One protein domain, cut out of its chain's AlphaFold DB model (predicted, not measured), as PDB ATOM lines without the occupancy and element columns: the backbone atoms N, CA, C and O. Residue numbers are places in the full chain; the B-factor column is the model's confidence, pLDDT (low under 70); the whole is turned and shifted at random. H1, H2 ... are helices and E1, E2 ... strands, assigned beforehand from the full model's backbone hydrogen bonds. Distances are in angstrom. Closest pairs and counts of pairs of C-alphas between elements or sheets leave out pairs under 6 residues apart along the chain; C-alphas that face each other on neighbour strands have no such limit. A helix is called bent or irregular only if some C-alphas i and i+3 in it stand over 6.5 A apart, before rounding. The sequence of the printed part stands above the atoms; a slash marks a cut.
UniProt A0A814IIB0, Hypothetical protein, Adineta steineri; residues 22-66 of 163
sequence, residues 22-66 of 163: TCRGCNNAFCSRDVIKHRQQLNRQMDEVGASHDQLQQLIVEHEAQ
ATOM      1  N   THR A  22     283.689 184.774 181.767       87.25
ATOM      2  CA  THR A  22     283.521 185.734 180.677       87.25
ATOM      3  C   THR A  22     282.061 186.158 180.576       87.25
ATOM      4  O   THR A  22     281.147 185.332 180.587       87.25
ATOM      5  N   CYS A  23     281.819 187.465 180.489       88.81
ATOM      6  CA  CYS A  23     280.488 187.983 180.193       88.81
ATOM      7  C   CYS A  23     280.298 187.986 178.678       88.81
ATOM      8  O   CYS A  23     280.978 188.733 177.980       88.81
ATOM      9  N   ARG A  24     279.363 187.182 178.159       87.88
ATOM     10  CA  ARG A  24     279.063 187.159 176.716       87.88
ATOM     11  C   ARG A  24     278.482 188.479 176.204       87.88
ATOM     12  O   ARG A  24     278.712 188.812 175.054       87.88
ATOM     13  N   GLY A  25     277.773 189.227 177.054       88.31
ATOM     14  CA  GLY A  25     277.127 190.486 176.664       88.31
ATOM     15  C   GLY A  25     278.122 191.592 176.310       88.31
ATOM     16  O   GLY A  25     277.956 192.258 175.299       88.31
ATOM     17  N   CYS A  26     279.183 191.764 177.106       90.00
ATOM     18  CA  CYS A  26     280.223 192.771 176.853       90.00
ATOM     19  C   CYS A  26     281.561 192.174 176.379       90.00
ATOM     20  O   CYS A  26     282.543 192.898 176.254       90.00
ATOM     21  N   ASN A  27     281.604 190.857 176.154       88.62
ATOM     22  CA  ASN A  27     282.765 190.066 175.734       88.62
ATOM     23  C   ASN A  27     284.044 190.266 176.581       88.62
ATOM     24  O   ASN A  27     285.162 190.124 176.090       88.62
ATOM     25  N   ASN A  28     283.886 190.592 177.868       88.62
ATOM     26  CA  ASN A  28     284.991 190.842 178.794       88.62
ATOM     27  C   ASN A  28     285.193 189.685 179.779       88.62
ATOM     28  O   ASN A  28     284.232 189.048 180.221       88.62
ATOM     29  N   ALA A  29     286.452 189.447 180.156       89.69
ATOM     30  CA  ALA A  29     286.830 188.464 181.167       89.69
ATOM     31  C   ALA A  29     287.001 189.131 182.536       89.69
ATOM     32  O   ALA A  29     287.613 190.195 182.654       89.69
ATOM     33  N   PHE A  30     286.502 188.497 183.594       90.25
ATOM     34  CA  PHE A  30     286.526 189.069 184.940       90.25
ATOM     35  C   PHE A  30     287.079 188.090 185.975       90.25
ATOM     36  O   PHE A  30     286.905 186.876 185.888       90.25
ATOM     37  N   CYS A  31     287.737 188.620 187.008       89.94
ATOM     38  CA  CYS A  31     287.998 187.836 188.210       89.94
ATOM     39  C   CYS A  31     286.701 187.665 189.019       89.94
ATOM     40  O   CYS A  31     285.760 188.449 188.878       89.94
ATOM     41  N   SER A  32     286.655 186.678 189.918       87.00
ATOM     42  CA  SER A  32     285.457 186.374 190.719       87.00
ATOM     43  C   SER A  32     284.935 187.552 191.550       87.00
ATOM     44  O   SER A  32     283.764 187.566 191.904       87.00
ATOM     45  N   ARG A  33     285.772 188.549 191.866       88.31
ATOM     46  CA  ARG A  33     285.340 189.763 192.582       88.31
ATOM     47  C   ARG A  33     284.733 190.803 191.642       88.31
ATOM     48  O   ARG A  33     283.682 191.362 191.943       88.31
ATOM     49  N   ASP A  34     285.378 191.061 190.509       89.38
ATOM     50  CA  ASP A  34     284.955 192.123 189.592       89.38
ATOM     51  C   ASP A  34     283.735 191.719 188.753       89.38
ATOM     52  O   ASP A  34     282.943 192.582 188.384       89.38
ATOM     53  N   VAL A  35     283.497 190.416 188.545       89.75
ATOM     54  CA  VAL A  35     282.257 189.928 187.913       89.75
ATOM     55  C   VAL A  35     281.014 190.252 188.754       89.75
ATOM     56  O   VAL A  35     279.965 190.578 188.203       89.75
ATOM     57  N   ILE A  36     281.131 190.230 190.089       91.06
ATOM     58  CA  ILE A  36     280.036 190.587 191.004       91.06
ATOM     59  C   ILE A  36     279.733 192.080 190.879       91.06
ATOM     60  O   ILE A  36     278.573 192.457 190.746       91.06
ATOM     61  N   LYS A  37     280.769 192.929 190.838       92.06
ATOM     62  CA  LYS A  37     280.608 194.374 190.611       92.06
ATOM     63  C   LYS A  37     279.994 194.674 189.247       92.06
ATOM     64  O   LYS A  37     279.110 195.518 189.157       92.06
ATOM     65  N   HIS A  38     280.419 193.962 188.202       92.56
ATOM     66  CA  HIS A  38     279.826 194.080 186.873       92.56
ATOM     67  C   HIS A  38     278.330 193.740 186.901       92.56
ATOM     68  O   HIS A  38     277.519 194.501 186.378       92.56
ATOM     69  N   ARG A  39     277.941 192.651 187.578       92.06
ATOM     70  CA  ARG A  39     276.528 192.277 187.719       92.06
ATOM     71  C   ARG A  39     275.730 193.283 188.551       92.06
ATOM     72  O   ARG A  39     274.608 193.598 188.182       92.06
ATOM     73  N   GLN A  40     276.308 193.810 189.630       95.62
ATOM     74  CA  GLN A  40     275.690 194.878 190.421       95.62
ATOM     75  C   GLN A  40     275.469 196.141 189.584       95.62
ATOM     76  O   GLN A  40     274.413 196.754 189.688       95.62
ATOM     77  N   GLN A  41     276.429 196.504 188.729       94.69
ATOM     78  CA  GLN A  41     276.275 197.642 187.828       94.69
ATOM     79  C   GLN A  41     275.146 197.423 186.815       94.69
ATOM     80  O   GLN A  41     274.360 198.335 186.595       94.69
ATOM     81  N   LEU A  42     275.031 196.219 186.243       94.44
ATOM     82  CA  LEU A  42     273.922 195.883 185.344       94.44
ATOM     83  C   LEU A  42     272.563 195.954 186.049       94.44
ATOM     84  O   LEU A  42     271.607 196.441 185.463       94.44
ATOM     85  N   ASN A  43     272.476 195.498 187.302       95.62
ATOM     86  CA  ASN A  43     271.236 195.606 188.071       95.62
ATOM     87  C   ASN A  43     270.852 197.074 188.303       95.62
ATOM     88  O   ASN A  43     269.711 197.426 188.054       95.62
ATOM     89  N   ARG A  44     271.809 197.943 188.666       96.81
ATOM     90  CA  ARG A  44     271.541 199.387 188.807       96.81
ATOM     91  C   ARG A  44     271.029 200.010 187.512       96.81
ATOM     92  O   ARG A  44     270.070 200.761 187.542       96.81
ATOM     93  N   GLN A  45     271.641 199.661 186.380       96.56
ATOM     94  CA  GLN A  45     271.172 200.125 185.071       96.56
ATOM     95  C   GLN A  45     269.755 199.630 184.764       96.56
ATOM     96  O   GLN A  45     268.966 200.358 184.176       96.56
ATOM     97  N   MET A  46     269.412 198.405 185.169       96.62
ATOM     98  CA  MET A  46     268.053 197.886 185.022       96.62
ATOM     99  C   MET A  46     267.056 198.642 185.910       96.62
ATOM    100  O   MET A  46     265.964 198.960 185.447       96.62
ATOM    101  N   ASP A  47     267.440 198.969 187.145       97.75
ATOM    102  CA  ASP A  47     266.616 199.765 188.058       97.75
ATOM    103  C   ASP A  47     266.385 201.185 187.499       97.75
ATOM    104  O   ASP A  47     265.265 201.688 187.536       97.75
ATOM    105  N   GLU A  48     267.410 201.809 186.902       97.62
ATOM    106  CA  GLU A  48     267.304 203.108 186.212       97.62
ATOM    107  C   GLU A  48     266.352 203.052 185.005       97.62
ATOM    108  O   GLU A  48     265.547 203.966 184.801       97.62
ATOM    109  N   VAL A  49     266.410 201.971 184.218       97.56
ATOM    110  CA  VAL A  49     265.472 201.736 183.108       97.56
ATOM    111  C   VAL A  49     264.047 201.555 183.630       97.56
ATOM    112  O   VAL A  49     263.129 202.147 183.067       97.56
ATOM    113  N   GLY A  50     263.858 200.796 184.713       97.81
ATOM    114  CA  GLY A  50     262.554 200.618 185.359       97.81
ATOM    115  C   GLY A  50     261.968 201.938 185.860       97.81
ATOM    116  O   GLY A  50     260.841 202.280 185.520       97.81
ATOM    117  N   ALA A  51     262.764 202.742 186.567       97.50
ATOM    118  CA  ALA A  51     262.330 204.054 187.044       97.50
ATOM    119  C   ALA A  51     261.966 205.005 185.889       97.50
ATOM    120  O   ALA A  51     260.968 205.721 185.963       97.50
ATOM    121  N   SER A  52     262.744 204.986 184.800       96.75
ATOM    122  CA  SER A  52     262.465 205.796 183.605       96.75
ATOM    123  C   SER A  52     261.185 205.349 182.891       96.75
ATOM    124  O   SER A  52     260.425 206.184 182.402       96.75
ATOM    125  N   HIS A  53     260.936 204.037 182.835       97.38
ATOM    126  CA  HIS A  53     259.701 203.464 182.305       97.38
ATOM    127  C   HIS A  53     258.485 203.930 183.113       97.38
ATOM    128  O   HIS A  53     257.527 204.442 182.533       97.38
ATOM    129  N   ASP A  54     258.544 203.813 184.438       96.94
ATOM    130  CA  ASP A  54     257.427 204.166 185.316       96.94
ATOM    131  C   ASP A  54     257.142 205.675 185.280       96.94
ATOM    132  O   ASP A  54     255.982 206.089 185.230       96.94
ATOM    133  N   GLN A  55     258.189 206.504 185.203       96.50
ATOM    134  CA  GLN A  55     258.044 207.947 185.008       96.50
ATOM    135  C   GLN A  55     257.351 208.272 183.680       96.50
ATOM    136  O   GLN A  55     256.450 209.111 183.645       96.50
ATOM    137  N   LEU A  56     257.743 207.616 182.583       94.75
ATOM    138  CA  LEU A  56     257.093 207.819 181.290       94.75
ATOM    139  C   LEU A  56     255.626 207.376 181.330       94.75
ATOM    140  O   LEU A  56     254.762 208.082 180.813       94.75
ATOM    141  N   GLN A  57     255.333 206.244 181.970       94.62
ATOM    142  CA  GLN A  57     253.966 205.759 182.132       94.62
ATOM    143  C   GLN A  57     253.109 206.755 182.924       94.62
ATOM    144  O   GLN A  57     251.979 207.039 182.523       94.62
ATOM    145  N   GLN A  58     253.650 207.333 183.997       92.12
ATOM    146  CA  GLN A  58     252.962 208.365 184.768       92.12
ATOM    147  C   GLN A  58     252.695 209.622 183.927       92.12
ATOM    148  O   GLN A  58     251.569 210.115 183.922       92.12
ATOM    149  N   LEU A  59     253.684 210.099 183.162       88.94
ATOM    150  CA  LEU A  59     253.515 211.258 182.276       88.94
ATOM    151  C   LEU A  59     252.428 211.026 181.218       88.94
ATOM    152  O   LEU A  59     251.657 211.937 180.924       88.94
ATOM    153  N   ILE A  60     252.344 209.815 180.657       88.06
ATOM    154  CA  ILE A  60     251.285 209.457 179.701       88.06
ATOM    155  C   ILE A  60     249.910 209.554 180.369       88.06
ATOM    156  O   ILE A  60     249.019 210.200 179.824       88.06
ATOM    157  N   VAL A  61     249.748 208.977 181.563       88.56
ATOM    158  CA  VAL A  61     248.479 209.027 182.311       88.56
ATOM    159  C   VAL A  61     248.091 210.467 182.662       88.56
ATOM    160  O   VAL A  61     246.930 210.844 182.518       88.56
ATOM    161  N   GLU A  62     249.050 211.291 183.086       84.31
ATOM    162  CA  GLU A  62     248.821 212.712 183.379       84.31
ATOM    163  C   GLU A  62     248.383 213.491 182.127       84.31
ATOM    164  O   GLU A  62     247.449 214.293 182.195       84.31
ATOM    165  N   HIS A  63     248.992 213.211 180.970       76.88
ATOM    166  CA  HIS A  63     248.593 213.797 179.688       76.88
ATOM    167  C   HIS A  63     247.200 213.339 179.225       76.88
ATOM    168  O   HIS A  63     246.436 214.151 178.697       76.88
ATOM    169  N   GLU A  64     246.844 212.069 179.426       76.12
ATOM    170  CA  GLU A  64     245.518 211.533 179.086       76.12
ATOM    171  C   GLU A  64     244.411 212.047 180.014       76.12
ATOM    172  O   GLU A  64     243.263 212.183 179.586       76.12
ATOM    173  N   ALA A  65     244.733 212.371 181.269       77.25
ATOM    174  CA  ALA A  65     243.757 212.847 182.245       77.25
ATOM    175  C   ALA A  65     243.155 214.218 181.885       77.25
ATOM    176  O   ALA A  65     242.045 214.531 182.327       77.25
ATOM    177  N   GLN A  66     243.844 215.041 181.081       70.38
ATOM    178  CA  GLN A  66     243.363 216.374 180.689       70.38
ATOM    179  C   GLN A  66     243.571 216.682 179.194       70.38
ATOM    180  O   GLN A  66     244.265 217.640 178.842       70.38
TER     181      GLN A  66
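This is residues 22 to 66 of the 163 residues of the protein "Hypothetical protein" of Adineta steineri (UniProt A0A814IIB0). One long, straight helix, H1, makes nearly the whole length of a rod, with a small hook of chain at its first end. The hook is made by residues 22 to 30: the stretch folds back on itself, residues 22 to 23 pair with residues 28 to 29 of the short strand E1, and E1 leads by a tight link to the helix, whose residues 40 to 65 stick out far from the hook. The printed part has 45 residues, with one named strand and one named helix in the order E1, H1, and its class is mostly helix. It is extended, with a radius of gyration of the C-alphas of 16.8 A, and the C-alphas span 53 by 17 by 6 A.

Residues 22 to 23 are paired with residues 28 to 29 of E1, residues 28 to 30, antiparallel. E1 pairs with no named strand. Residues 24 to 29 stand free. E1 and H1, residues 34 to 65, meet only through their link, and they are near each other, with 5 pairs of C-alphas within 10 A. In H1 every O i to N i+4 pair is within hydrogen-bond range. Residues 40 to 66, of which 40 to 65 belong to H1, stand free.

E1 runs from Asn 28, C-alpha at (284.991, 190.842, 178.794), to Phe 30. H1 runs from Asp 34, C-alpha at (284.955, 192.123, 189.592), to Ala 65, C-alpha at (243.757, 212.847, 182.245), over 46.7 A, and is not bent.

The two C-alphas farthest apart are those of Cys 31 and Gln 66, at 53.5 A. The printed part has no cut, and the link from E1 to H1, of 3 residues, is tight. The mean pLDDT of the printed part is 90.9, and no printed residue is under 70.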